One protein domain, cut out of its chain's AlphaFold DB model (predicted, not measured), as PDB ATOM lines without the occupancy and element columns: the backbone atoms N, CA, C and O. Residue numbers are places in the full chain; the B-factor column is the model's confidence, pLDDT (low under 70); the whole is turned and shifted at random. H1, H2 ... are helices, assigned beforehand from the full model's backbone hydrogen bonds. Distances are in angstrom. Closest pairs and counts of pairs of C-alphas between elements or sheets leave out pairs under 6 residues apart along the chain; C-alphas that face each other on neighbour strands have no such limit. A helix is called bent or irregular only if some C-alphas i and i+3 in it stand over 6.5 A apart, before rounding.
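AT A GLANCE: This is residues 25 to 239 of the 243 residues of an uncharacterized protein of Nitrospirae bacterium (UniProt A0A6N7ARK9). Three helices side by side, H3, H4 and H7a, form a bundle in the core, with the hairpin H5 and H6 packed on H4 and H7a at one side. On the other side H1 crosses H3 and meets H7a with its residues 46 to 48, H2 crosses H1, and H7b packs on H2; a long stretch with no named element, residues 50 to 93, has its C-alphas 8 to 41 A from the mean of all C-alphas. The printed part has 215 residues with seven named helices, H1 to H7 in chain order, and no named strand; its class is all helix. It is compact, with a radius of gyration of the C-alphas of 19.2 A, and spans 63 by 61 by 40 A.

HOW THE PARTS SIT: Start at H1, residues 25 to 49, which touches H2, residues 94 to 110, at a steep tilt of 48 degrees, opposite ways; the closest C-alphas, of Ser 44 and Ala 100, are 4.8 A apart. With residues 39 to 43 alone H1 touches H3, residues 114 to 128, about perpendicular at 89 degrees, closest at the C-alphas of Gly 39 and Leu 120, 6.3 A. H3 forms a helical hairpin with H4, residues 136 to 156, at a shallow tilt of 21 degrees; the closest C-alphas, of Gly 122 and Ala 139, are 4.2 A apart. Next, H5, residues 164 to 174, and H6, residues 179 to 196, form a second hairpin. H5 touches H4, closest at the C-alphas of Ala 171 and Ala 151, 5.9 A, where H4 uses residues 148 to 156 alone. H7, residues 208 to 237, is the hub and was assigned as one helix by its hydrogen bonds, but is bent: C-alphas 225 and 228 are 7.1 A apart, and its arms H7a, residues 208 to 225, and H7b, residues 228 to 237, stand at a steep tilt of 51 degrees. H7a touches H4 the same way at a shallow tilt of 22 degrees, with the C-alphas of Val 211 and Phe 140 closest at 4.8 A. H7b touches H2, closest at the C-alphas of Trp 230 and Lys 99, 6.1 A. Every O i to N i+4 pair is within hydrogen-bond range in H1, H3, H5, H6, H7a and H7b; H2 has 11 of 13 and H4 16 of 17.

IN THESE COORDINATES: Find C-alpha 25 at (156.126, 128.736, 92.781); from there H1 runs 36.3 A to C-alpha 49. H4 measures 27.9 A, H6 26.0 A and H7a 25.7 A. H7b ends at C-alpha 237, (155.029, 134.066, 134.648).

THE WHOLE: The printed part has no cut; the links H1 to H2 and H6 to H7 are long. Residues 25 to 30 and 196 to 201 stand free. Look for low pLDDT, under 70, for instance at residues 54 to 92 and 233 to 239.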
ATOM      1  N   LYS A  25     155.344 129.540  91.822       59.62
ATOM      2  CA  LYS A  25     156.126 128.736  92.781       59.62
ATOM      3  C   LYS A  25     156.044 129.246  94.226       59.62
ATOM      4  O   LYS A  25     156.123 128.443  95.152       59.62
ATOM      5  N   ASP A  26     155.895 130.552  94.429       63.56
ATOM      6  CA  ASP A  26     155.788 131.146  95.766       63.56
ATOM      7  C   ASP A  26     154.380 130.975  96.342       63.56
ATOM      8  O   ASP A  26     154.224 130.828  97.554       63.56
ATOM      9  N   PHE A  27     153.363 130.908  95.476       62.25
ATOM     10  CA  PHE A  27     151.998 130.587  95.877       62.25
ATOM     11  C   PHE A  27     151.873 129.138  96.363       62.25
ATOM     12  O   PHE A  27     151.387 128.913  97.468       62.25
ATOM     13  N   ASP A  28     152.385 128.163  95.607       63.72
ATOM     14  CA  ASP A  28     152.344 126.751  96.018       63.72
ATOM     15  C   ASP A  28     153.087 126.536  97.346       63.72
ATOM     16  O   ASP A  28     152.585 125.877  98.258       63.72
ATOM     17  N   ARG A  29     154.255 127.174  97.507       69.00
ATOM     18  CA  ARG A  29     155.011 127.169  98.770       69.00
ATOM     19  C   ARG A  29     154.224 127.781  99.921       69.00
ATOM     20  O   ARG A  29     154.241 127.230 101.022       69.00
ATOM     21  N   PHE A  30     153.537 128.896  99.688       68.06
ATOM     22  CA  PHE A  30     152.690 129.536 100.690       68.06
ATOM     23  C   PHE A  30     151.522 128.634 101.103       68.06
ATOM     24  O   PHE A  30     151.286 128.453 102.299       68.06
ATOM     25  N   VAL A  31     150.831 128.022 100.139       67.94
ATOM     26  CA  VAL A  31     149.718 127.100 100.392       67.94
ATOM     27  C   VAL A  31     150.194 125.902 101.212       67.94
ATOM     28  O   VAL A  31     149.585 125.590 102.236       67.94
ATOM     29  N   VAL A  32     151.301 125.264 100.821       71.50
ATOM     30  CA  VAL A  32     151.878 124.124 101.554       71.50
ATOM     31  C   VAL A  32     152.280 124.528 102.972       71.50
ATOM     32  O   VAL A  32     151.912 123.849 103.929       71.50
ATOM     33  N   SER A  33     152.973 125.659 103.125       73.50
ATOM     34  CA  SER A  33     153.417 126.150 104.436       73.50
ATOM     35  C   SER A  33     152.235 126.463 105.350       73.50
ATOM     36  O   SER A  33     152.252 126.121 106.528       73.50
ATOM     37  N   THR A  34     151.175 127.061 104.807       73.88
ATOM     38  CA  THR A  34     149.969 127.401 105.567       73.88
ATOM     39  C   THR A  34     149.262 126.136 106.051       73.88
ATOM     40  O   THR A  34     148.987 126.013 107.242       73.88
ATOM     41  N   HIS A  35     149.045 125.149 105.178       77.00
ATOM     42  CA  HIS A  35     148.454 123.868 105.584       77.00
ATOM     43  C   HIS A  35     149.317 123.126 106.609       77.00
ATOM     44  O   HIS A  35     148.785 122.568 107.565       77.00
ATOM     45  N   LEU A  36     150.641 123.152 106.466       82.31
ATOM     46  CA  LEU A  36     151.533 122.562 107.458       82.31
ATOM     47  C   LEU A  36     151.373 123.244 108.824       82.31
ATOM     48  O   LEU A  36     151.183 122.561 109.826       82.31
ATOM     49  N   MET A  37     151.376 124.579 108.865       84.44
ATOM     50  CA  MET A  37     151.211 125.345 110.105       84.44
ATOM     51  C   MET A  37     149.859 125.094 110.776       84.44
ATOM     52  O   MET A  37     149.812 124.857 111.982       84.44
ATOM     53  N   PHE A  38     148.767 125.082 110.005       83.94
ATOM     54  CA  PHE A  38     147.442 124.733 110.527       83.94
ATOM     55  C   PHE A  38     147.396 123.290 111.038       83.94
ATOM     56  O   PHE A  38     146.863 123.045 112.116       83.94
ATOM     57  N   GLY A  39     148.015 122.346 110.326       87.19
ATOM     58  CA  GLY A  39     148.111 120.958 110.772       87.19
ATOM     59  C   GLY A  39     148.841 120.836 112.105       87.19
ATOM     60  O   GLY A  39     148.340 120.205 113.035       87.19
ATOM     61  N   ILE A  40     149.998 121.490 112.230       91.12
ATOM     62  CA  ILE A  40     150.771 121.501 113.475       91.12
ATOM     63  C   ILE A  40     149.975 122.174 114.602       91.12
ATOM     64  O   ILE A  40     150.029 121.721 115.748       91.12
ATOM     65  N   PHE A  41     149.192 123.211 114.306       90.12
ATOM     66  CA  PHE A  41     148.309 123.830 115.291       90.12
ATOM     67  C   PHE A  41     147.201 122.877 115.764       90.12
ATOM     68  O   PHE A  41     147.008 122.733 116.970       90.12
ATOM     69  N   ILE A  42     146.547 122.151 114.853       88.81
ATOM     70  CA  ILE A  42     145.559 121.110 115.194       88.81
ATOM     71  C   ILE A  42     146.201 120.026 116.072       88.81
ATOM     72  O   ILE A  42     145.638 119.638 117.096       88.81
ATOM     73  N   MET A  43     147.399 119.555 115.712       92.88
ATOM     74  CA  MET A  43     148.172 118.620 116.535       92.88
ATOM     75  C   MET A  43     148.449 119.194 117.929       92.88
ATOM     76  O   MET A  43     148.248 118.509 118.928       92.88
ATOM     77  N   SER A  44     148.838 120.464 118.017       91.56
ATOM     78  CA  SER A  44     149.110 121.135 119.293       91.56
ATOM     79  C   SER A  44     147.863 121.232 120.174       91.56
ATOM     80  O   SER A  44     147.945 120.985 121.375       91.56
ATOM     81  N   LEU A  45     146.702 121.542 119.585       85.50
ATOM     82  CA  LEU A  45     145.413 121.563 120.281       85.50
ATOM     83  C   LEU A  45     145.035 120.179 120.803       85.50
ATOM     84  O   LEU A  45     144.683 120.050 121.975       85.50
ATOM     85  N   ASN A  46     145.156 119.147 119.965       86.19
ATOM     86  CA  ASN A  46     144.914 117.760 120.360       86.19
ATOM     87  C   ASN A  46     145.781 117.353 121.553       86.19
ATOM     88  O   ASN A  46     145.258 116.856 122.541       86.19
ATOM     89  N   ILE A  47     147.081 117.649 121.517       87.88
ATOM     90  CA  ILE A  47     147.999 117.347 122.622       87.88
ATOM     91  C   ILE A  47     147.621 118.139 123.883       87.88
ATOM     92  O   ILE A  47     147.563 117.579 124.975       87.88
ATOM     93  N   ALA A  48     147.348 119.442 123.762       82.31
ATOM     94  CA  ALA A  48     147.061 120.318 124.902       82.31
ATOM     95  C   ALA A  48     145.760 119.968 125.643       82.31
ATOM     96  O   ALA A  48     145.633 120.242 126.841       82.31
ATOM     97  N   THR A  49     144.792 119.406 124.924       76.81
ATOM     98  CA  THR A  49     143.456 119.069 125.433       76.81
ATOM     99  C   THR A  49     143.269 117.576 125.674       76.81
ATOM    100  O   THR A  49     142.355 117.204 126.397       76.81
ATOM    101  N   VAL A  50     144.108 116.727 125.067       76.19
ATOM    102  CA  VAL A  50     143.817 115.294 124.858       76.19
ATOM    103  C   VAL A  50     142.441 115.116 124.183       76.19
ATOM    104  O   VAL A  50     141.696 114.179 124.451       76.19
ATOM    105  N   GLY A  51     142.070 116.087 123.342       67.81
ATOM    106  CA  GLY A  51     140.773 116.187 122.680       67.81
ATOM    107  C   GLY A  51     140.793 115.598 121.276       67.81
ATOM    108  O   GLY A  51     141.691 114.843 120.915       67.81
ATOM    109  N   TYR A  52     139.806 115.947 120.455       71.56
ATOM    110  CA  TYR A  52     139.724 115.493 119.069       71.56
ATOM    111  C   TYR A  52     139.400 116.649 118.119       71.56
ATOM    112  O   TYR A  52     138.253 117.049 117.947       71.56
ATOM    113  N   PHE A  53     140.451 117.154 117.480       73.38
ATOM    114  CA  PHE A  53     140.437 118.163 116.432       73.38
ATOM    115  C   PHE A  53     140.992 117.551 115.150       73.38
ATOM    116  O   PHE A  53     142.051 116.913 115.157       73.38
ATOM    117  N   THR A  54     140.293 117.761 114.041       69.94
ATOM    118  CA  THR A  54     140.710 117.287 112.721       69.94
ATOM    119  C   THR A  54     140.608 118.382 111.679       69.94
ATOM    120  O   THR A  54     140.099 119.473 111.937       69.94
ATOM    121  N   TRP A  55     141.096 118.068 110.481       66.25
ATOM    122  CA  TRP A  55     140.734 118.781 109.267       66.25
ATOM    123  C   TRP A  55     139.249 118.556 108.980       66.25
ATOM    124  O   TRP A  55     138.887 117.744 108.135       66.25
ATOM    125  N   ASP A  56     138.359 119.235 109.695       56.72
ATOM    126  CA  ASP A  56     137.038 119.439 109.123       56.72
ATOM    127  C   ASP A  56     137.226 120.355 107.905       56.72
ATOM    128  O   ASP A  56     137.984 121.327 107.968       56.72
ATOM    129  N   LEU A  57     136.561 120.075 106.783       43.47
ATOM    130  CA  LEU A  57     136.678 120.887 105.558       43.47
ATOM    131  C   LEU A  57     136.272 122.355 105.797       43.47
ATOM    132  O   LEU A  57     136.555 123.231 104.981       43.47
ATOM    133  N   ASN A  58     135.637 122.633 106.940       38.66
ATOM    134  CA  ASN A  58     135.316 123.963 107.440       38.66
ATOM    135  C   ASN A  58     136.418 124.646 108.274       38.66
ATOM    136  O   ASN A  58     136.376 125.872 108.383       38.66
ATOM    137  N   LEU A  59     137.371 123.892 108.833       38.19
ATOM    138  CA  LEU A  59     138.535 124.383 109.590       38.19
ATOM    139  C   LEU A  59     139.815 124.443 108.748       38.19
ATOM    140  O   LEU A  59     140.785 125.086 109.151       38.19
ATOM    141  N   SER A  60     139.825 123.818 107.567       35.34
ATOM    142  CA  SER A  60     140.835 124.111 106.552       35.34
ATOM    143  C   SER A  60     140.828 125.614 106.250       35.34
ATOM    144  O   SER A  60     139.742 126.186 106.099       35.34
ATOM    145  N   PRO A  61     141.994 126.280 106.147       37.62
ATOM    146  CA  PRO A  61     142.048 127.682 105.751       37.62
ATOM    147  C   PRO A  61     141.214 127.893 104.481       37.62
ATOM    148  O   PRO A  61     141.487 127.318 103.428       37.62
ATOM    149  N   LYS A  62     140.145 128.686 104.597       37.31
ATOM    150  CA  LYS A  62     139.259 128.992 103.474       37.31
ATOM    151  C   LYS A  62     139.933 130.056 102.618       37.31
ATOM    152  O   LYS A  62     139.835 131.250 102.892       37.31
ATOM    153  N   TYR A  63     140.643 129.622 101.584       36.81
ATOM    154  CA  TYR A  63     141.219 130.534 100.603       36.81
ATOM    155  C   TYR A  63     140.100 131.055  99.702       36.81
ATOM    156  O   TYR A  63     139.531 130.311  98.904       36.81
ATOM    157  N   LYS A  64     139.771 132.347  99.802       38.59
ATOM    158  CA  LYS A  64     138.939 132.985  98.780       38.59
ATOM    159  C   LYS A  64     139.832 133.310  97.586       38.59
ATOM    160  O   LYS A  64     140.477 134.353  97.565       38.59
ATOM    161  N   VAL A  65     139.859 132.418  96.602       37.22
ATOM    162  CA  VAL A  65     140.469 132.705  95.302       37.22
ATOM    163  C   VAL A  65     139.497 133.588  94.524       37.22
ATOM    164  O   VAL A  65     138.401 133.158  94.158       37.22
ATOM    165  N   THR A  66     139.865 134.852  94.344       41.44
ATOM    166  CA  THR A  66     139.132 135.799  93.500       41.44
ATOM    167  C   THR A  66     139.804 135.903  92.146       41.44
ATOM    168  O   THR A  66     141.030 135.999  92.079       41.44
ATOM    169  N   ASN A  67     139.013 135.929  91.078       33.75
ATOM    170  CA  ASN A  67     139.523 136.289  89.765       33.75
ATOM    171  C   ASN A  67     140.040 137.743  89.797       33.75
ATOM    172  O   ASN A  67     139.416 138.621  90.397       33.75
ATOM    173  N   ALA A  68     141.220 137.977  89.226       41.88
ATOM    174  CA  ALA A  68     141.922 139.256  89.320       41.88
ATOM    175  C   ALA A  68     141.245 140.372  88.505       41.88
ATOM    176  O   ALA A  68     141.445 141.544  88.809       41.88
ATOM    177  N   GLU A  69     140.442 140.011  87.501       44.09
ATOM    178  CA  GLU A  69     139.795 140.963  86.589       44.09
ATOM    179  C   GLU A  69     138.444 141.480  87.105       44.09
ATOM    180  O   GLU A  69     138.103 142.636  86.873       44.09
ATOM    181  N   ASP A  70     137.680 140.659  87.834       51.44
ATOM    182  CA  ASP A  70     136.319 140.998  88.276       51.44
ATOM    183  C   ASP A  70     136.051 140.742  89.772       51.44
ATOM    184  O   ASP A  70     134.948 140.990  90.261       51.44
ATOM    185  N   GLY A  71     137.046 140.265  90.532       45.38
ATOM    186  CA  GLY A  71     136.977 140.103  91.989       45.38
ATOM    187  C   GLY A  71     136.015 139.008  92.474       45.38
ATOM    188  O   GLY A  71     135.798 138.863  93.686       45.38
ATOM    189  N   LYS A  72     135.429 138.223  91.562       36.72
ATOM    190  CA  LYS A  72     134.424 137.209  91.900       36.72
ATOM    191  C   LYS A  72     135.076 135.938  92.462       36.72
ATOM    192  O   LYS A  72     136.132 135.525  91.979       36.72
ATOM    193  N   PRO A  73     134.487 135.316  93.503       42.06
ATOM    194  CA  PRO A  73     134.981 134.057  94.050       42.06
ATOM    195  C   PRO A  73     134.784 132.916  93.044       42.06
ATOM    196  O   PRO A  73     133.670 132.696  92.580       42.06
ATOM    197  N   LEU A  74     135.847 132.157  92.764       38.50
ATOM    198  CA  LEU A  74     135.830 131.005  91.844       38.50
ATOM    199  C   LEU A  74     135.148 129.743  92.419       38.50
ATOM    200  O   LEU A  74     135.057 128.726  91.739       38.50
ATOM    201  N   GLY A  75     134.627 129.815  93.646       32.25
ATOM    202  CA  GLY A  75     133.868 128.749  94.304       32.25
ATOM    203  C   GLY A  75     134.420 128.390  95.684       32.25
ATOM    204  O   GLY A  75     135.604 128.561  95.964       32.25
ATOM    205  N   MET A  76     133.542 127.905  96.565       34.66
ATOM    206  CA  MET A  76     133.882 127.389  97.893       34.66
ATOM    207  C   MET A  76     133.141 126.062  98.071       34.66
ATOM    208  O   MET A  76     131.925 126.049  98.242       34.66
ATOM    209  N   LEU A  77     133.859 124.944  97.975       27.83
ATOM    210  CA  LEU A  77     133.310 123.619  98.257       27.83
ATOM    211  C   LEU A  77     133.507 123.323  99.745       27.83
ATOM    212  O   LEU A  77     134.621 123.058 100.188       27.83
ATOM    213  N   SER A  78     132.421 123.371 100.514       30.73
ATOM    214  CA  SER A  78     132.380 122.854 101.884       30.73
ATOM    215  C   SER A  78     131.458 121.638 101.909       30.73
ATOM    216  O   SER A  78     130.241 121.774 101.812       30.73
ATOM    217  N   LEU A  79     132.037 120.443 102.029       27.33
ATOM    218  CA  LEU A  79     131.280 119.248 102.395       27.33
ATOM    219  C   LEU A  79     131.068 119.304 103.907       27.33
ATOM    220  O   LEU A  79     132.007 119.115 104.678       27.33
ATOM    221  N   HIS A  80     129.842 119.600 104.329       28.73
ATOM    222  CA  HIS A  80     129.443 119.420 105.719       28.73
ATOM    223  C   HIS A  80     129.489 117.929 106.051       28.73
ATOM    224  O   HIS A  80     128.748 117.130 105.475       28.73
ATOM    225  N   LYS A  81     130.359 117.548 106.987       35.12
ATOM    226  CA  LYS A  81     130.369 116.209 107.564       35.12
ATOM    227  C   LYS A  81     129.540 116.261 108.845       35.12
ATOM    228  O   LYS A  81     129.944 116.881 109.822       35.12
ATOM    229  N   ASN A  82     128.369 115.627 108.841       29.80
ATOM    230  CA  ASN A  82     127.594 115.401 110.063       29.80
ATOM    231  C   ASN A  82     128.316 114.337 110.899       29.80
ATOM    232  O   ASN A  82     127.996 113.153 110.820       29.80
ATOM    233  N   ALA A  83     129.348 114.734 111.635       38.66
ATOM    234  CA  ALA A  83     130.019 113.843 112.567       38.66
ATOM    235  C   ALA A  83     129.171 113.715 113.843       38.66
ATOM    236  O   ALA A  83     128.785 114.708 114.454       38.66
ATOM    237  N   HIS A  84     128.853 112.477 114.227       34.38
ATOM    238  CA  HIS A  84     128.375 112.166 115.570       34.38
ATOM    239  C   HIS A  84     129.558 112.320 116.529       34.38
ATOM    240  O   HIS A  84     130.480 111.505 116.517       34.38
ATOM    241  N   TYR A  85     129.550 113.390 117.317       39.56
ATOM    242  CA  TYR A  85     130.491 113.588 118.414       39.56
ATOM    243  C   TYR A  85     129.907 112.984 119.702       39.56
ATOM    244  O   TYR A  85     128.682 112.888 119.818       39.56
ATOM    245  N   PRO A  86     130.747 112.547 120.661       37.53
ATOM    246  CA  PRO A  86     130.273 112.112 121.970       37.53
ATOM    247  C   PRO A  86     129.387 113.188 122.613       37.53
ATOM    248  O   PRO A  86     129.585 114.382 122.407       37.53
ATOM    249  N   SER A  87     128.401 112.742 123.388       36.28
ATOM    250  CA  SER A  87     127.299 113.541 123.944       36.28
ATOM    251  C   SER A  87     127.708 114.670 124.901       36.28
ATOM    252  O   SER A  87     126.857 115.473 125.271       36.28
ATOM    253  N   GLU A  88     128.986 114.766 125.271       43.88
ATOM    254  CA  GLU A  88     129.538 115.853 126.081       43.88
ATOM    255  C   GLU A  88     130.650 116.568 125.304       43.88
ATOM    256  O   GLU A  88     131.767 116.070 125.156       43.88
ATOM    257  N   VAL A  89     130.329 117.757 124.793       52.22
ATOM    258  CA  VAL A  89     131.321 118.705 124.282       52.22
ATOM    259  C   VAL A  89     131.865 119.468 125.484       52.22
ATOM    260  O   VAL A  89     131.123 120.181 126.153       52.22
ATOM    261  N   VAL A  90     133.152 119.292 125.777       54.94
ATOM    262  CA  VAL A  90     133.844 120.068 126.812       54.94
ATOM    263  C   VAL A  90     134.436 121.312 126.165       54.94
ATOM    264  O   VAL A  90     135.182 121.209 125.188       54.94
ATOM    265  N   ASP A  91     134.124 122.480 126.721       61.97
ATOM    266  CA  ASP A  91     134.652 123.746 126.225       61.97
ATOM    267  C   ASP A  91     136.177 123.821 126.369       61.97
ATOM    268  O   ASP A  91     136.772 123.416 127.375       61.97
ATOM    269  N   ILE A  92     136.828 124.377 125.347       68.94
ATOM    270  CA  ILE A  92     138.263 124.654 125.382       68.94
ATOM    271  C   ILE A  92     138.503 125.838 126.318       68.94
ATOM    272  O   ILE A  92     137.913 126.901 126.149       68.94
ATOM    273  N   THR A  93     139.421 125.681 127.270       75.56
ATOM    274  CA  THR A  93     139.793 126.766 128.190       75.56
ATOM    275  C   THR A  93     140.959 127.601 127.652       75.56
ATOM    276  O   THR A  93     141.800 127.107 126.895       75.56
ATOM    277  N   ASP A  94     141.108 128.836 128.140       75.81
ATOM    278  CA  ASP A  94     142.284 129.678 127.864       75.81
ATOM    279  C   ASP A  94     143.606 128.978 128.207       75.81
ATOM    280  O   ASP A  94     144.611 129.128 127.508       75.81
ATOM    281  N   ALA A  95     143.614 128.163 129.267       78.56
ATOM    282  CA  ALA A  95     144.779 127.376 129.646       78.56
ATOM    283  C   ALA A  95     145.131 126.325 128.581       78.56
ATOM    284  O   ALA A  95     146.313 126.080 128.334       78.56
ATOM    285  N   ASN A  96     144.137 125.717 127.923       77.12
ATOM    286  CA  ASN A  96     144.381 124.804 126.806       77.12
ATOM    287  C   ASN A  96     144.962 125.542 125.597       77.12
ATOM    288  O   ASN A  96     145.924 125.054 125.006       77.12
ATOM    289  N   ILE A  97     144.439 126.729 125.269       79.88
ATOM    290  CA  ILE A  97     144.952 127.549 124.164       79.88
ATOM    291  C   ILE A  97     146.404 127.964 124.416       79.88
ATOM    292  O   ILE A  97     147.254 127.780 123.546       79.88
ATOM    293  N   ARG A  98     146.726 128.443 125.625       82.62
ATOM    294  CA  ARG A  98     148.105 128.800 125.998       82.62
ATOM    295  C   ARG A  98     149.053 127.613 125.841       82.62
ATOM    296  O   ARG A  98     150.079 127.746 125.181       82.62
ATOM    297  N   LYS A  99     148.689 126.436 126.364       85.44
ATOM    298  CA  LYS A  99     149.479 125.203 126.187       85.44
ATOM    299  C   LYS A  99     149.677 124.866 124.709       85.44
ATOM    300  O   LYS A  99     150.798 124.570 124.305       85.44
ATOM    301  N   ALA A 100     148.621 124.949 123.899       85.44
ATOM    302  CA  ALA A 100     148.691 124.667 122.468       85.44
ATOM    303  C   ALA A 100     149.655 125.614 121.735       85.44
ATOM    304  O   ALA A 100     150.437 125.154 120.910       85.44
ATOM    305  N   ILE A 101     149.669 126.909 122.068       87.38
ATOM    306  CA  ILE A 101     150.610 127.881 121.483       87.38
ATOM    307  C   ILE A 101     152.065 127.533 121.838       87.38
ATOM    308  O   ILE A 101     152.945 127.595 120.978       87.38
ATOM    309  N   LEU A 102     152.328 127.117 123.079       88.69
ATOM    310  CA  LEU A 102     153.674 126.714 123.499       88.69
ATOM    311  C   LEU A 102     154.149 125.451 122.771       88.69
ATOM    312  O   LEU A 102     155.278 125.400 122.279       88.69
ATOM    313  N   ILE A 103     153.272 124.451 122.646       90.69
ATOM    314  CA  ILE A 103     153.551 123.220 121.894       90.69
ATOM    315  C   ILE A 103     153.795 123.541 120.412       90.69
ATOM    316  O   ILE A 103     154.755 123.035 119.832       90.69
ATOM    317  N   LEU A 104     152.988 124.429 119.818       90.69
ATOM    318  CA  LEU A 104     153.132 124.879 118.432       90.69
ATOM    319  C   LEU A 104     154.536 125.438 118.174       90.69
ATOM    320  O   LEU A 104     155.180 125.064 117.190       90.69
ATOM    321  N   GLY A 105     155.051 126.283 119.070       87.62
ATOM    322  CA  GLY A 105     156.402 126.844 118.963       87.62
ATOM    323  C   GLY A 105     157.515 125.788 118.927       87.62
ATOM    324  O   GLY A 105     158.536 125.990 118.271       87.62
ATOM    325  N   VAL A 106     157.318 124.643 119.589       89.88
ATOM    326  CA  VAL A 106     158.267 123.519 119.562       89.88
ATOM    327  C   VAL A 106     158.084 122.664 118.310       89.88
ATOM    328  O   VAL A 106     159.063 122.369 117.623       89.88
ATOM    329  N   LEU A 107     156.845 122.288 117.985       91.12
ATOM    330  CA  LEU A 107     156.547 121.397 116.861       91.12
ATOM    331  C   LEU A 107     156.886 122.016 115.503       91.12
ATOM    332  O   LEU A 107     157.329 121.312 114.603       91.12
ATOM    333  N   THR A 108     156.741 123.332 115.355       88.94
ATOM    334  CA  THR A 108     157.112 124.055 114.123       88.94
ATOM    335  C   THR A 108     158.601 123.968 113.805       88.94
ATOM    336  O   THR A 108     158.972 123.914 112.638       88.94
ATOM    337  N   ARG A 109     159.464 123.860 114.822       88.50
ATOM    338  CA  ARG A 109     160.912 123.630 114.652       88.50
ATOM    339  C   ARG A 109     161.250 122.171 114.332       88.50
ATOM    340  O   ARG A 109     162.397 121.857 114.044       88.50
ATOM    341  N   GLN A 110     160.265 121.281 114.430       89.62
ATOM    342  CA  GLN A 110     160.378 119.835 114.237       89.62
ATOM    343  C   GLN A 110     159.375 119.344 113.182       89.62
ATOM    344  O   GLN A 110     158.973 118.179 113.201       89.62
ATOM    345  N   SER A 111     158.962 120.221 112.263       84.50
ATOM    346  CA  SER A 111     157.911 119.945 111.278       84.50
ATOM    347  C   SER A 111     158.240 118.779 110.342       84.50
ATOM    348  O   SER A 111     157.341 118.126 109.821       84.50
ATOM    349  N   GLU A 112     159.529 118.499 110.145       86.69
ATOM    350  CA  GLU A 112     160.030 117.390 109.327       86.69
ATOM    351  C   GLU A 112     160.225 116.087 110.113       86.69
ATOM    352  O   GLU A 112     160.570 115.060 109.532       86.69
ATOM    353  N   SER A 113     159.995 116.097 111.428       92.38
ATOM    354  CA  SER A 113     160.129 114.889 112.237       92.38
ATOM    355  C   SER A 113     159.097 113.836 111.833       92.38
ATOM    356  O   SER A 113     157.943 114.150 111.527       92.38
ATOM    357  N   ILE A 114     159.500 112.563 111.898       93.25
ATOM    358  CA  ILE A 114     158.619 111.425 111.604       93.25
ATOM    359  C   ILE A 114     157.370 111.471 112.493       93.25
ATOM    360  O   ILE A 114     156.268 111.225 112.014       93.25
ATOM    361  N   VAL A 115     157.523 111.860 113.763       94.56
ATOM    362  CA  VAL A 115     156.408 112.002 114.711       94.56
ATOM    363  C   VAL A 115     155.351 112.968 114.176       94.56
ATOM    364  O   VAL A 115     154.179 112.591 114.117       94.56
ATOM    365  N   VAL A 116     155.752 114.172 113.745       94.12
ATOM    366  CA  VAL A 116     154.833 115.187 113.207       94.12
ATOM    367  C   VAL A 116     154.216 114.721 111.895       94.12
ATOM    368  O   VAL A 116     152.995 114.744 111.754       94.12
ATOM    369  N   GLN A 117     155.023 114.252 110.942       94.81
ATOM    370  CA  GLN A 117     154.507 113.849 109.633       94.81
ATOM    371  C   GLN A 117     153.501 112.701 109.733       94.81
ATOM    372  O   GLN A 117     152.435 112.757 109.118       94.81
ATOM    373  N   GLU A 118     153.809 111.675 110.524       96.94
ATOM    374  CA  GLU A 118     152.912 110.543 110.723       96.94
ATOM    375  C   GLU A 118     151.648 110.965 111.477       96.94
ATOM    376  O   GLU A 118     150.552 110.597 111.066       96.94
ATOM    377  N   TYR A 119     151.754 111.820 112.498       96.06
ATOM    378  CA  TYR A 119     150.580 112.338 113.204       96.06
ATOM    379  C   TYR A 119     149.626 113.095 112.262       96.06
ATOM    380  O   TYR A 119     148.423 112.824 112.229       96.06
ATOM    381  N   LEU A 120     150.160 114.012 111.448       93.12
ATOM    382  CA  LEU A 120     149.363 114.815 110.515       93.12
ATOM    383  C   LEU A 120     148.725 113.966 109.411       93.12
ATOM    384  O   LEU A 120     147.564 114.197 109.065       93.12
ATOM    385  N   ARG A 121     149.438 112.955 108.895       93.00
ATOM    386  CA  ARG A 121     148.869 111.966 107.963       93.00
ATOM    387  C   ARG A 121     147.715 111.197 108.604       93.00
ATOM    388  O   ARG A 121     146.689 111.015 107.959       93.00
ATOM    389  N   GLY A 122     147.850 110.802 109.872       92.31
ATOM    390  CA  GLY A 122     146.786 110.134 110.623       92.31
ATOM    391  C   GLY A 122     145.513 110.977 110.714       92.31
ATOM    392  O   GLY A 122     144.424 110.492 110.405       92.31
ATOM    393  N   ILE A 123     145.648 112.264 111.053       88.31
ATOM    394  CA  ILE A 123     144.517 113.206 111.073       88.31
ATOM    395  C   ILE A 123     143.886 113.348 109.688       88.31
ATOM    396  O   ILE A 123     142.658 113.326 109.568       88.31
ATOM    397  N   LEU A 124     144.706 113.496 108.646       87.19
ATOM    398  CA  LEU A 124     144.218 113.620 107.277       87.19
ATOM    399  C   LEU A 124     143.407 112.381 106.869       87.19
ATOM    400  O   LEU A 124     142.280 112.527 106.408       87.19
ATOM    401  N   HIS A 125     143.911 111.170 107.106       87.00
ATOM    402  CA  HIS A 125     143.183 109.943 106.773       87.00
ATOM    403  C   HIS A 125     141.831 109.843 107.493       87.00
ATOM    404  O   HIS A 125     140.830 109.544 106.846       87.00
ATOM    405  N   ILE A 126     141.752 110.209 108.780       82.75
ATOM    406  CA  ILE A 126     140.455 110.282 109.480       82.75
ATOM    407  C   ILE A 126     139.506 111.279 108.791       82.75
ATOM    408  O   ILE A 126     138.316 110.999 108.606       82.75
ATOM    409  N   SER A 127     140.013 112.451 108.395       77.00
ATOM    410  CA  SER A 127     139.186 113.474 107.746       77.00
ATOM    411  C   SER A 127     138.645 113.038 106.380       77.00
ATOM    412  O   SER A 127     137.520 113.403 106.032       77.00
ATOM    413  N   LEU A 128     139.383 112.187 105.658       76.25
ATOM    414  CA  LEU A 128     139.035 111.714 104.315       76.25
ATOM    415  C   LEU A 128     138.012 110.568 104.292       76.25
ATOM    416  O   LEU A 128     137.437 110.314 103.237       76.25
ATOM    417  N   ASN A 129     137.738 109.906 105.424       68.69
ATOM    418  CA  ASN A 129     136.736 108.832 105.493       68.69
ATOM    419  C   ASN A 129     135.357 109.331 105.034       68.69
ATOM    420  O   ASN A 129     134.764 110.175 105.702       68.69
ATOM    421  N   PHE A 130     134.809 108.827 103.931       67.88
ATOM    422  CA  PHE A 130     133.510 109.268 103.414       67.88
ATOM    423  C   PHE A 130     132.759 108.105 102.772       67.88
ATOM    424  O   PHE A 130     133.278 107.442 101.879       67.88
ATOM    425  N   THR A 131     131.505 107.909 103.191       71.25
ATOM    426  CA  THR A 131     130.612 106.828 102.734       71.25
ATOM    427  C   THR A 131     131.258 105.440 102.819       71.25
ATOM    428  O   THR A 131     131.393 104.907 103.916       71.25
ATOM    429  N   PHE A 132     131.646 104.849 101.688       71.88
ATOM    430  CA  PHE A 132     132.274 103.526 101.592       71.88
ATOM    431  C   PHE A 132     133.805 103.585 101.488       71.88
ATOM    432  O   PHE A 132     134.454 102.541 101.448       71.88
ATOM    433  N   ILE A 133     134.384 104.788 101.423       77.12
ATOM    434  CA  ILE A 133     135.831 105.002 101.399       77.12
ATOM    435  C   ILE A 133     136.321 105.108 102.845       77.12
ATOM    436  O   ILE A 133     135.974 106.051 103.563       77.12
ATOM    437  N   ASP A 134     137.122 104.127 103.251       82.19
ATOM    438  CA  ASP A 134     137.625 103.948 104.610       82.19
ATOM    439  C   ASP A 134     139.160 103.895 104.606       82.19
ATOM    440  O   ASP A 134     139.754 102.998 104.012       82.19
ATOM    441  N   PHE A 135     139.780 104.859 105.281       87.12
ATOM    442  CA  PHE A 135     141.218 104.987 105.513       87.12
ATOM    443  C   PHE A 135     141.594 104.700 106.977       87.12
ATOM    444  O   PHE A 135     142.641 105.139 107.462       87.12
ATOM    445  N   SER A 136     140.737 103.999 107.732       88.12
ATOM    446  CA  SER A 136     140.987 103.695 109.149       88.12
ATOM    447  C   SER A 136     142.277 102.901 109.346       88.12
ATOM    448  O   SER A 136     143.012 103.130 110.305       88.12
ATOM    449  N   ARG A 137     142.624 102.016 108.405       90.38
ATOM    450  CA  ARG A 137     143.876 101.251 108.451       90.38
ATOM    451  C   ARG A 137     145.103 102.154 108.329       90.38
ATOM    452  O   ARG A 137     146.054 102.010 109.099       90.38
ATOM    453  N   GLU A 138     145.094 103.059 107.360       92.00
ATOM    454  CA  GLU A 138     146.164 104.015 107.107       92.00
ATOM    455  C   GLU A 138     146.304 104.955 108.301       92.00
ATOM    456  O   GLU A 138     147.399 105.073 108.855       92.00
ATOM    457  N   ALA A 139     145.187 105.524 108.766       92.25
ATOM    458  CA  ALA A 139     145.137 106.381 109.944       92.25
ATOM    459  C   ALA A 139     145.724 105.689 111.180       92.25
ATOM    460  O   ALA A 139     146.604 106.240 111.844       92.25
ATOM    461  N   PHE A 140     145.296 104.454 111.459       93.88
ATOM    462  CA  PHE A 140     145.824 103.655 112.560       93.88
ATOM    463  C   PHE A 140     147.336 103.445 112.428       93.88
ATOM    464  O   PHE A 140     148.081 103.684 113.379       93.88
ATOM    465  N   GLY A 141     147.806 103.037 111.245       94.69
ATOM    466  CA  GLY A 141     149.228 102.815 110.988       94.69
ATOM    467  C   GLY A 141     150.067 104.080 111.180       94.69
ATOM    468  O   GLY A 141     151.173 104.009 111.711       94.69
ATOM    469  N   ASN A 142     149.529 105.236 110.795       96.69
ATOM    470  CA  ASN A 142     150.157 106.534 111.003       96.69
ATOM    471  C   ASN A 142     150.289 106.888 112.496       96.69
ATOM    472  O   ASN A 142     151.392 107.187 112.955       96.69
ATOM    473  N   PHE A 143     149.213 106.794 113.285       96.44
ATOM    474  CA  PHE A 143     149.302 107.058 114.728       96.44
ATOM    475  C   PHE A 143     150.209 106.058 115.444       96.44
ATOM    476  O   PHE A 143     151.000 106.455 116.298       96.44
ATOM    477  N   TYR A 144     150.159 104.781 115.060       96.62
ATOM    478  CA  TYR A 144     151.043 103.760 115.612       96.62
ATOM    479  C   TYR A 144     152.518 104.085 115.356       96.62
ATOM    480  O   TYR A 144     153.312 104.067 116.291       96.62
ATOM    481  N   ARG A 145     152.896 104.434 114.117       96.56
ATOM    482  CA  ARG A 145     154.284 104.804 113.790       96.56
ATOM    483  C   ARG A 145     154.726 106.062 114.526       96.56
ATOM    484  O   ARG A 145     155.849 106.108 115.018       96.56
ATOM    485  N   SER A 146     153.861 107.068 114.638       97.19
ATOM    486  CA  SER A 146     154.163 108.270 115.421       97.19
ATOM    487  C   SER A 146     154.420 107.925 116.899       97.19
ATOM    488  O   SER A 146     155.424 108.360 117.469       97.19
ATOM    489  N   PHE A 147     153.589 107.054 117.486       97.38
ATOM    490  CA  PHE A 147     153.769 106.527 118.843       97.38
ATOM    491  C   PHE A 147     155.064 105.729 119.013       97.38
ATOM    492  O   PHE A 147     155.821 105.976 119.949       97.38
ATOM    493  N   GLU A 148     155.337 104.789 118.114       96.62
ATOM    494  CA  GLU A 148     156.538 103.959 118.163       96.62
ATOM    495  C   GLU A 148     157.802 104.826 118.137       96.62
ATOM    496  O   GLU A 148     158.681 104.651 118.981       96.62
ATOM    497  N   ASN A 149     157.865 105.812 117.235       96.25
ATOM    498  CA  ASN A 149     159.004 106.724 117.137       96.25
ATOM    499  C   ASN A 149     159.177 107.548 118.417       96.25
ATOM    500  O   ASN A 149     160.272 107.594 118.978       96.25
ATOM    501  N   VAL A 150     158.104 108.158 118.934       95.62
ATOM    502  CA  VAL A 150     158.220 108.983 120.144       95.62
ATOM    503  C   VAL A 150     158.569 108.142 121.378       95.62
ATOM    504  O   VAL A 150     159.403 108.553 122.187       95.62
ATOM    505  N   ALA A 151     158.002 106.941 121.512       96.12
ATOM    506  CA  ALA A 151     158.315 106.031 122.607       96.12
ATOM    507  C   ALA A 151     159.776 105.567 122.554       96.12
ATOM    508  O   ALA A 151     160.464 105.580 123.573       96.12
ATOM    509  N   THR A 152     160.265 105.223 121.365       95.25
ATOM    510  CA  THR A 152     161.635 104.746 121.141       95.25
ATOM    511  C   THR A 152     162.658 105.850 121.411       95.25
ATOM    512  O   THR A 152     163.565 105.669 122.224       95.25
ATOM    513  N   GLU A 153     162.481 107.024 120.803       93.75
ATOM    514  CA  GLU A 153     163.485 108.092 120.830       93.75
ATOM    515  C   GLU A 153     163.407 108.979 122.077       93.75
ATOM    516  O   GLU A 153     164.438 109.378 122.620       93.75
ATOM    517  N   LYS A 154     162.196 109.337 122.528       92.69
ATOM    518  CA  LYS A 154     162.013 110.337 123.594       92.69
ATOM    519  C   LYS A 154     161.855 109.715 124.976       92.69
ATOM    520  O   LYS A 154     162.316 110.316 125.946       92.69
ATOM    521  N   ILE A 155     161.228 108.540 125.071       94.88
ATOM    522  CA  ILE A 155     160.973 107.874 126.358       94.88
ATOM    523  C   ILE A 155     162.075 106.862 126.668       94.88
ATOM    524  O   ILE A 155     162.775 107.004 127.668       94.88
ATOM    525  N   LEU A 156     162.237 105.853 125.811       95.06
ATOM    526  CA  LEU A 156     163.181 104.756 126.026       95.06
ATOM    527  C   LEU A 156     164.625 105.152 125.703       95.06
ATOM    528  O   LEU A 156     165.546 104.588 126.287       95.06
ATOM    529  N   LYS A 157     164.818 106.135 124.813       95.12
ATOM    530  CA  LYS A 157     166.128 106.627 124.354       95.12
ATOM    531  C   LYS A 157     167.000 105.511 123.766       95.12
ATOM    532  O   LYS A 157     168.206 105.457 124.004       95.12
ATOM    533  N   VAL A 158     166.378 104.619 123.000       94.38
ATOM    534  CA  VAL A 158     167.048 103.524 122.286       94.38
ATOM    535  C   VAL A 158     166.970 103.760 120.781       94.38
ATOM    536  O   VAL A 158     166.127 104.513 120.310       94.38
ATOM    537  N   THR A 159     167.851 103.125 120.010       88.81
ATOM    538  CA  THR A 159     167.848 103.229 118.538       88.81
ATOM    539  C   THR A 159     166.969 102.176 117.868       88.81
ATOM    540  O   THR A 159     166.573 102.343 116.718       88.81
ATOM    541  N   LYS A 160     166.683 101.071 118.565       91.38
ATOM    542  CA  LYS A 160     165.891  99.951 118.056       91.38
ATOM    543  C   LYS A 160     165.218  99.202 119.200       91.38
ATOM    544  O   LYS A 160     165.816  99.027 120.259       91.38
ATOM    545  N   LEU A 161     164.008  98.715 118.936       91.50
ATOM    546  CA  LEU A 161     163.263  97.825 119.821       91.50
ATOM    547  C   LEU A 161     163.629  96.357 119.535       91.50
ATOM    548  O   LEU A 161     163.605  95.911 118.384       91.50
ATOM    549  N   ASN A 162     163.979  95.604 120.577       89.31
ATOM    550  CA  ASN A 162     164.275  94.168 120.509       89.31
ATOM    551  C   ASN A 162     163.036  93.317 120.808       89.31
ATOM    552  O   ASN A 162     162.842  92.257 120.215       89.31
ATOM    553  N   ASN A 163     162.194  93.777 121.732       93.12
ATOM    554  CA  ASN A 163     160.906  93.178 122.052       93.12
ATOM    555  C   ASN A 163     159.860  94.292 122.059       93.12
ATOM    556  O   ASN A 163     159.460  94.775 123.120       93.12
ATOM    557  N   GLU A 164     159.445  94.666 120.845       93.50
ATOM    558  CA  GLU A 164     158.594  95.822 120.539       93.50
ATOM    559  C   GLU A 164     157.437  95.965 121.536       93.50
ATOM    560  O   GLU A 164     157.343  96.968 122.237       93.50
ATOM    561  N   LEU A 165     156.609  94.928 121.703       95.62
ATOM    562  CA  LEU A 165     155.471  94.983 122.624       95.62
ATOM    563  C   LEU A 165     155.896  95.236 124.079       95.62
ATOM    564  O   LEU A 165     155.309  96.087 124.746       95.62
ATOM    565  N   LYS A 166     156.888  94.500 124.597       96.69
ATOM    566  CA  LYS A 166     157.310  94.630 126.001       96.69
ATOM    567  C   LYS A 166     157.893  96.018 126.275       96.69
ATOM    568  O   LYS A 166     157.577  96.616 127.303       96.69
ATOM    569  N   GLU A 167     158.718  96.517 125.363       97.19
ATOM    570  CA  GLU A 167     159.394  97.809 125.480       97.19
ATOM    571  C   GLU A 167     158.411  98.975 125.318       97.19
ATOM    572  O   GLU A 167     158.423  99.897 126.133       97.19
ATOM    573  N   LEU A 168     157.475  98.907 124.367       96.94
ATOM    574  CA  LEU A 168     156.425  99.920 124.228       96.94
ATOM    575  C   LEU A 168     155.493  99.941 125.449       96.94
ATOM    576  O   LEU A 168     155.165 101.014 125.950       96.94
ATOM    577  N   GLN A 169     155.128  98.782 126.011       97.06
ATOM    578  CA  GLN A 169     154.389  98.738 127.279       97.06
ATOM    579  C   GLN A 169     155.194  99.343 128.439       97.06
ATOM    580  O   GLN A 169     154.622 100.012 129.296       97.06
ATOM    581  N   GLN A 170     156.512  99.132 128.481       96.38
ATOM    582  CA  GLN A 170     157.386  99.776 129.463       96.38
ATOM    583  C   GLN A 170     157.413 101.298 129.281       96.38
ATOM    584  O   GLN A 170     157.325 102.011 130.278       96.38
ATOM    585  N   ALA A 171     157.461 101.802 128.046       95.56
ATOM    586  CA  ALA A 171     157.383 103.236 127.771       95.56
ATOM    587  C   ALA A 171     156.088 103.849 128.332       95.56
ATOM    588  O   ALA A 171     156.142 104.872 129.013       95.56
ATOM    589  N   LEU A 172     154.942 103.180 128.138       92.12
ATOM    590  CA  LEU A 172     153.653 103.610 128.698       92.12
ATOM    591  C   LEU A 172     153.639 103.606 130.239       92.12
ATOM    592  O   LEU A 172     153.035 104.487 130.850       92.12
ATOM    593  N   ARG A 173     154.331 102.652 130.881       94.88
ATOM    594  CA  ARG A 173     154.495 102.635 132.348       94.88
ATOM    595  C   ARG A 173     155.368 103.779 132.848       94.88
ATOM    596  O   ARG A 173     155.025 104.385 133.856       94.88
ATOM    597  N   ILE A 174     156.465 104.089 132.150       93.38
ATOM    598  CA  ILE A 174     157.394 105.173 132.519       93.38
ATOM    599  C   ILE A 174     156.667 106.522 132.574       93.38
ATOM    600  O   ILE A 174     156.891 107.296 133.497       93.38
ATOM    601  N   ILE A 175     155.757 106.781 131.631       87.44
ATOM    602  CA  ILE A 175     154.953 108.017 131.610       87.44
ATOM    603  C   ILE A 175     153.749 107.991 132.570       87.44
ATOM    604  O   ILE A 175     152.994 108.962 132.644       87.44
ATOM    605  N   GLY A 176     153.554 106.892 133.306       86.25
ATOM    606  CA  GLY A 176     152.535 106.763 134.346       86.25
ATOM    607  C   GLY A 176     151.126 106.418 133.855       86.25
ATOM    608  O   GLY A 176     150.162 106.708 134.564       86.25
ATOM    609  N   LEU A 177     150.962 105.813 132.669       81.62
ATOM    610  CA  LEU A 177     149.639 105.337 132.248       81.62
ATOM    611  C   LEU A 177     149.190 104.126 133.074       81.62
ATOM    612  O   LEU A 177     149.980 103.245 133.413       81.62
ATOM    613  N   LYS A 178     147.886 104.074 133.368       81.38
ATOM    614  CA  LYS A 178     147.259 102.980 134.123       81.38
ATOM    615  C   LYS A 178     147.331 101.661 133.346       81.38
ATOM    616  O   LYS A 178     147.228 101.649 132.120       81.38
ATOM    617  N   GLU A 179     147.405 100.540 134.067       89.44
ATOM    618  CA  GLU A 179     147.496  99.201 133.460       89.44
ATOM    619  C   GLU A 179     146.326  98.866 132.527       89.44
ATOM    620  O   GLU A 179     146.521  98.135 131.562       89.44
ATOM    621  N   ASP A 180     145.131  99.424 132.735       78.56
ATOM    622  CA  ASP A 180     144.005  99.185 131.824       78.56
ATOM    623  C   ASP A 180     144.228  99.814 130.441       78.56
ATOM    624  O   ASP A 180     143.947  99.179 129.428       78.56
ATOM    625  N   ILE A 181     144.866 100.988 130.374       80.38
ATOM    626  CA  ILE A 181     145.284 101.596 129.101       80.38
ATOM    627  C   ILE A 181     146.400 100.769 128.446       80.38
ATOM    628  O   ILE A 181     146.432 100.600 127.229       80.38
ATOM    629  N   ILE A 182     147.303 100.197 129.245       87.44
ATOM    630  CA  ILE A 182     148.391  99.337 128.750       87.44
ATOM    631  C   ILE A 182     147.850  98.002 128.210       87.44
ATOM    632  O   ILE A 182     148.383  97.459 127.234       87.44
ATOM    633  N   LYS A 183     146.791  97.458 128.822       87.19
ATOM    634  CA  LYS A 183     146.053  96.299 128.300       87.19
ATOM    635  C   LYS A 183     145.360  96.647 126.987       87.19
ATOM    636  O   LYS A 183     145.484  95.868 126.047       87.19
ATOM    637  N   GLU A 184     144.715  97.810 126.899       84.81
ATOM    638  CA  GLU A 184     144.088  98.285 125.660       84.81
ATOM    639  C   GLU A 184     145.126  98.417 124.537       84.81
ATOM    640  O   GLU A 184     144.952  97.862 123.454       84.81
ATOM    641  N   PHE A 185     146.283  99.024 124.821       90.62
ATOM    642  CA  PHE A 185     147.394  99.099 123.870       90.62
ATOM    643  C   PHE A 185     147.833  97.714 123.369       90.62
ATOM    644  O   PHE A 185     148.079  97.525 122.179       90.62
ATOM    645  N   LYS A 186     147.891  96.706 124.250       93.81
ATOM    646  CA  LYS A 186     148.226  95.329 123.858       93.81
ATOM    647  C   LYS A 186     147.214  94.742 122.866       93.81
ATOM    648  O   LYS A 186     147.605  93.936 122.020       93.81
ATOM    649  N   LEU A 187     145.936  95.112 122.961       91.44
ATOM    650  CA  LEU A 187     144.912  94.709 121.993       91.44
ATOM    651  C   LEU A 187     145.152  95.386 120.638       91.44
ATOM    652  O   LEU A 187     145.217  94.691 119.623       91.44
ATOM    653  N   LEU A 188     145.411  96.696 120.631       91.25
ATOM    654  CA  LEU A 188     145.741  97.452 119.414       91.25
ATOM    655  C   LEU A 188     147.009  96.917 118.727       91.25
ATOM    656  O   LEU A 188     147.043  96.751 117.509       91.25
ATOM    657  N   TYR A 189     148.034  96.555 119.502       93.38
ATOM    658  CA  TYR A 189     149.251  95.928 118.980       93.38
ATOM    659  C   TYR A 189     148.947  94.617 118.241       93.38
ATOM    660  O   TYR A 189     149.477  94.363 117.161       93.38
ATOM    661  N   ARG A 190     148.062  93.775 118.789       90.69
ATOM    662  CA  ARG A 190     147.662  92.518 118.133       90.69
ATOM    663  C   ARG A 190     146.923  92.773 116.823       90.69
ATOM    664  O   ARG A 190     147.186  92.063 115.854       90.69
ATOM    665  N   LEU A 191     146.055  93.789 116.778       87.44
ATOM    666  CA  LEU A 191     145.394  94.218 115.541       87.44
ATOM    667  C   LEU A 191     146.430  94.629 114.487       87.44
ATOM    668  O   LEU A 191     146.379  94.136 113.359       87.44
ATOM    669  N   ARG A 192     147.430  95.435 114.870       87.31
ATOM    670  CA  ARG A 192     148.560  95.818 114.004       87.31
ATOM    671  C   ARG A 192     149.302  94.602 113.461       87.31
ATOM    672  O   ARG A 192     149.541  94.515 112.259       87.31
ATOM    673  N   SER A 193     149.669  93.656 114.326       83.81
ATOM    674  CA  SER A 193     150.392  92.449 113.908       83.81
ATOM    675  C   SER A 193     149.574  91.593 112.942       83.81
ATOM    676  O   SER A 193     150.124  91.089 111.966       83.81
ATOM    677  N   ALA A 194     148.262  91.471 113.158       80.69
ATOM    678  CA  ALA A 194     147.384  90.720 112.267       80.69
ATOM    679  C   ALA A 194     147.278  91.345 110.862       80.69
ATOM    680  O   ALA A 194     147.196  90.610 109.883       80.69
ATOM    681  N   GLN A 195     147.366  92.677 110.733       73.75
ATOM    682  CA  GLN A 195     147.383  93.359 109.426       73.75
ATOM    683  C   GLN A 195     148.626  93.067 108.580       73.75
ATOM    684  O   GLN A 195     148.565  93.135 107.353       73.75
ATOM    685  N   ILE A 196     149.767  92.827 109.229       64.94
ATOM    686  CA  ILE A 196     151.068  92.647 108.566       64.94
ATOM    687  C   ILE A 196     151.253  91.194 108.107       64.94
ATOM    688  O   ILE A 196     152.031  90.917 107.195       64.94
ATOM    689  N   MET A 197     150.511  90.245 108.686       60.31
ATOM    690  CA  MET A 197     150.569  88.845 108.276       60.31
ATOM    691  C   MET A 197     149.915  88.646 106.901       60.31
ATOM    692  O   MET A 197     148.728  88.343 106.792       60.31
ATOM    693  N   HIS A 198     150.731  88.731 105.845       52.59
ATOM    694  CA  HIS A 198     150.367  88.489 104.441       52.59
ATOM    695  C   HIS A 198     149.662  87.140 104.171       52.59
ATOM    696  O   HIS A 198     149.078  86.960 103.108       52.59
ATOM    697  N   ALA A 199     149.696  86.194 105.116       47.25
ATOM    698  CA  ALA A 199     149.144  84.846 104.979       47.25
ATOM    699  C   ALA A 199     147.688  84.680 105.471       47.25
ATOM    700  O   ALA A 199     147.146  83.573 105.406       47.25
ATOM    701  N   GLN A 200     147.032  85.725 105.989       57.22
ATOM    702  CA  GLN A 200     145.652  85.596 106.470       57.22
ATOM    703  C   GLN A 200     144.636  85.706 105.322       57.22
ATOM    704  O   GLN A 200     144.570  86.715 104.626       57.22
ATOM    705  N   LYS A 201     143.784  84.678 105.163       55.66
ATOM    706  CA  LYS A 201     142.705  84.618 104.150       55.66
ATOM    707  C   LYS A 201     141.668  85.747 104.267       55.66
ATOM    708  O   LYS A 201     140.929  85.989 103.320       55.66
ATOM    709  N   LYS A 202     141.585  86.411 105.424       62.91
ATOM    710  CA  LYS A 202     140.680  87.532 105.689       62.91
ATOM    711  C   LYS A 202     141.447  88.575 106.491       62.91
ATOM    712  O   LYS A 202     141.838  88.298 107.621       62.91
ATOM    713  N   GLN A 203     141.689  89.741 105.899       67.69
ATOM    714  CA  GLN A 203     142.262  90.868 106.633       67.69
ATOM    715  C   GLN A 203     141.273  91.279 107.727       67.69
ATOM    716  O   GLN A 203     140.074  91.415 107.467       67.69
ATOM    717  N   ILE A 204     141.764  91.431 108.956       79.06
ATOM    718  CA  ILE A 204     140.960  91.977 110.053       79.06
ATOM    719  C   ILE A 204     140.574  93.412 109.666       79.06
ATOM    720  O   ILE A 204     141.364  94.117 109.043       79.06
ATOM    721  N   LYS A 205     139.358  93.862 109.964       83.38
ATOM    722  CA  LYS A 205     138.997  95.263 109.728       83.38
ATOM    723  C   LYS A 205     139.476  96.088 110.924       83.38
ATOM    724  O   LYS A 205     139.238  95.678 112.051       83.38
ATOM    725  N   ILE A 206     140.167  97.198 110.674       87.00
ATOM    726  CA  ILE A 206     140.439  98.209 111.706       87.00
ATOM    727  C   ILE A 206     139.240  99.143 111.722       87.00
ATOM    728  O   ILE A 206     138.912  99.727 110.687       87.00
ATOM    729  N   GLU A 207     138.578  99.251 112.866       86.06
ATOM    730  CA  GLU A 207     137.438 100.147 113.024       86.06
ATOM    731  C   GLU A 207     137.902 101.538 113.450       86.06
ATOM    732  O   GLU A 207     138.999 101.721 113.981       86.06
ATOM    733  N   LEU A 208     137.059 102.544 113.221       82.00
ATOM    734  CA  LEU A 208     137.382 103.927 113.561       82.00
ATOM    735  C   LEU A 208     137.657 104.101 115.069       82.00
ATOM    736  O   LEU A 208     138.530 104.877 115.452       82.00
ATOM    737  N   ASP A 209     136.986 103.321 115.916       80.62
ATOM    738  CA  ASP A 209     137.226 103.293 117.360       80.62
ATOM    739  C   ASP A 209     138.650 102.836 117.706       80.62
ATOM    740  O   ASP A 209     139.286 103.414 118.590       80.62
ATOM    741  N   ASP A 210     139.203 101.855 116.984       84.62
ATOM    742  CA  ASP A 210     140.591 101.412 117.170       84.62
ATOM    743  C   ASP A 210     141.580 102.525 116.800       84.62
ATOM    744  O   ASP A 210     142.590 102.729 117.483       84.62
ATOM    745  N   VAL A 211     141.271 103.282 115.739       87.69
ATOM    746  CA  VAL A 211     142.043 104.465 115.330       87.69
ATOM    747  C   VAL A 211     142.036 105.505 116.446       87.69
ATOM    748  O   VAL A 211     143.100 105.999 116.828       87.69
ATOM    749  N   PHE A 212     140.861 105.823 116.997       82.44
ATOM    750  CA  PHE A 212     140.737 106.814 118.062       82.44
ATOM    751  C   PHE A 212     141.455 106.392 119.332       82.44
ATOM    752  O   PHE A 212     142.169 107.208 119.913       82.44
ATOM    753  N   LYS A 213     141.354 105.125 119.734       83.06
ATOM    754  CA  LYS A 213     142.095 104.606 120.890       83.06
ATOM    755  C   LYS A 213     143.604 104.764 120.706       83.06
ATOM    756  O   LYS A 213     144.279 105.255 121.611       83.06
ATOM    757  N   MET A 214     144.134 104.419 119.528       92.62
ATOM    758  CA  MET A 214     145.559 104.592 119.226       92.62
ATOM    759  C   MET A 214     145.971 106.073 119.244       92.62
ATOM    760  O   MET A 214     146.995 106.427 119.829       92.62
ATOM    761  N   LYS A 215     145.149 106.951 118.660       90.19
ATOM    762  CA  LYS A 215     145.361 108.404 118.655       90.19
ATOM    763  C   LYS A 215     145.361 108.986 120.070       90.19
ATOM    764  O   LYS A 215     146.258 109.752 120.402       90.19
ATOM    765  N   VAL A 216     144.409 108.603 120.920       83.38
ATOM    766  CA  VAL A 216     144.323 109.067 122.317       83.38
ATOM    767  C   VAL A 216     145.533 108.607 123.131       83.38
ATOM    768  O   VAL A 216     146.094 109.395 123.888       83.38
ATOM    769  N   ILE A 217     145.987 107.361 122.958       84.56
ATOM    770  CA  ILE A 217     147.218 106.877 123.607       84.56
ATOM    771  C   ILE A 217     148.414 107.747 123.205       84.56
ATOM    772  O   ILE A 217     149.185 108.170 124.069       84.56
ATOM    773  N   LEU A 218     148.554 108.044 121.911       93.94
ATOM    774  CA  LEU A 218     149.609 108.917 121.406       93.94
ATOM    775  C   LEU A 218     149.509 110.339 121.969       93.94
ATOM    776  O   LEU A 218     150.517 110.892 122.405       93.94
ATOM    777  N   ASP A 219     148.316 110.924 122.014       85.44
ATOM    778  CA  ASP A 219     148.115 112.255 122.586       85.44
ATOM    779  C   ASP A 219     148.478 112.304 124.062       85.44
ATOM    780  O   ASP A 219     149.150 113.240 124.481       85.44
ATOM    781  N   CYS A 220     148.100 111.292 124.846       82.88
ATOM    782  CA  CYS A 220     148.498 111.174 126.248       82.88
ATOM    783  C   CYS A 220     150.026 111.135 126.400       82.88
ATOM    784  O   CYS A 220     150.588 111.802 127.273       82.88
ATOM    785  N   VAL A 221     150.707 110.378 125.534       88.38
ATOM    786  CA  VAL A 221     152.171 110.280 125.505       88.38
ATOM    787  C   VAL A 221     152.797 111.639 125.184       88.38
ATOM    788  O   VAL A 221     153.664 112.111 125.921       88.38
ATOM    789  N   LEU A 222     152.343 112.296 124.117       92.25
ATOM    790  CA  LEU A 222     152.843 113.609 123.709       92.25
ATOM    791  C   LEU A 222     152.531 114.670 124.769       92.25
ATOM    792  O   LEU A 222     153.400 115.470 125.105       92.25
ATOM    793  N   HIS A 223     151.337 114.642 125.364       86.38
ATOM    794  CA  HIS A 223     150.944 115.548 126.438       86.38
ATOM    795  C   HIS A 223     151.913 115.442 127.610       86.38
ATOM    796  O   HIS A 223     152.390 116.456 128.109       86.38
ATOM    797  N   HIS A 224     152.253 114.219 128.018       88.31
ATOM    798  CA  HIS A 224     153.235 113.995 129.070       88.31
ATOM    799  C   HIS A 224     154.616 114.554 128.695       88.31
ATOM    800  O   HIS A 224     155.240 115.235 129.507       88.31
ATOM    801  N   ILE A 225     155.077 114.316 127.465       90.88
ATOM    802  CA  ILE A 225     156.385 114.778 126.975       90.88
ATOM    803  C   ILE A 225     156.475 116.303 126.919       90.88
ATOM    804  O   ILE A 225     157.511 116.863 127.271       90.88
ATOM    805  N   TYR A 226     155.411 116.982 126.488       90.50
ATOM    806  CA  TYR A 226     155.396 118.440 126.383       90.50
ATOM    807  C   TYR A 226     155.018 119.135 127.701       90.50
ATOM    808  O   TYR A 226     155.267 120.332 127.842       90.50
ATOM    809  N   LYS A 227     154.509 118.400 128.701       87.12
ATOM    810  CA  LYS A 227     154.124 118.944 130.013       87.12
ATOM    811  C   LYS A 227     155.182 119.813 130.693       87.12
ATOM    812  O   LYS A 227     154.806 120.869 131.214       87.12
ATOM    813  N   PRO A 228     156.475 119.449 130.690       88.06
ATOM    814  CA  PRO A 228     157.511 120.289 131.278       88.06
ATOM    815  C   PRO A 228     157.564 121.699 130.678       88.06
ATOM    816  O   PRO A 228     157.784 122.646 131.418       88.06
ATOM    817  N   ILE A 229     157.285 121.874 129.380       84.06
ATOM    818  CA  ILE A 229     157.398 123.177 128.701       84.06
ATOM    819  C   ILE A 229     156.433 124.203 129.289       84.06
ATOM    820  O   ILE A 229     156.852 125.292 129.676       84.06
ATOM    821  N   TRP A 230     155.149 123.856 129.403       80.50
ATOM    822  CA  TRP A 230     154.177 124.785 129.979       80.50
ATOM    823  C   TRP A 230     154.220 124.813 131.506       80.50
ATOM    824  O   TRP A 230     153.765 125.782 132.094       80.50
ATOM    825  N   THR A 231     154.777 123.795 132.167       79.56
ATOM    826  CA  THR A 231     154.976 123.852 133.625       79.56
ATOM    827  C   THR A 231     156.068 124.862 133.977       79.56
ATOM    828  O   THR A 231     155.869 125.685 134.862       79.56
ATOM    829  N   THR A 232     157.188 124.864 133.248       73.50
ATOM    830  CA  THR A 232     158.290 125.811 133.469       73.50
ATOM    831  C   THR A 232     157.877 127.246 133.144       73.50
ATOM    832  O   THR A 232     158.012 128.122 133.991       73.50
ATOM    833  N   GLN A 233     157.282 127.490 131.973       63.91
ATOM    834  CA  GLN A 233     156.932 128.854 131.559       63.91
ATOM    835  C   GLN A 233     155.751 129.457 132.329       63.91
ATOM    836  O   GLN A 233     155.716 130.663 132.549       63.91
ATOM    837  N   MET A 234     154.779 128.648 132.774       60.44
ATOM    838  CA  MET A 234     153.706 129.169 133.633       60.44
ATOM    839  C   MET A 234     154.200 129.482 135.051       60.44
ATOM    840  O   MET A 234     153.643 130.371 135.682       60.44
ATOM    841  N   ASN A 235     155.255 128.814 135.532       59.72
ATOM    842  CA  ASN A 235     155.894 129.161 136.803       59.72
ATOM    843  C   ASN A 235     156.742 130.440 136.689       59.72
ATOM    844  O   ASN A 235     156.723 131.251 137.607       59.72
ATOM    845  N   GLU A 236     157.432 130.658 135.566       58.97
ATOM    846  CA  GLU A 236     158.173 131.905 135.300       58.97
ATOM    847  C   GLU A 236     157.236 133.129 135.288       58.97
ATOM    848  O   GLU A 236     157.531 134.134 135.928       58.97
ATOM    849  N   LEU A 237     156.050 133.006 134.680       54.03
ATOM    850  CA  LEU A 237     155.029 134.066 134.648       54.03
ATOM    851  C   LEU A 237     154.377 134.366 136.012       54.03
ATOM    852  O   LEU A 237     153.808 135.439 136.189       54.03
ATOM    853  N   LEU A 238     154.430 133.439 136.975       53.75
ATOM    854  CA  LEU A 238     153.936 133.659 138.343       53.75
ATOM    855  C   LEU A 238     154.970 134.361 139.243       53.75
ATOM    856  O   LEU A 238     154.637 134.758 140.360       53.75
ATOM    857  N   HIS A 239     156.210 134.511 138.769       52.09
ATOM    858  CA  HIS A 239     157.310 135.154 139.491       52.09
ATOM    859  C   HIS A 239     157.748 136.493 138.886       52.09
ATOM    860  O   HIS A 239     158.622 137.149 139.455       52.09
TER     861      HIS A 239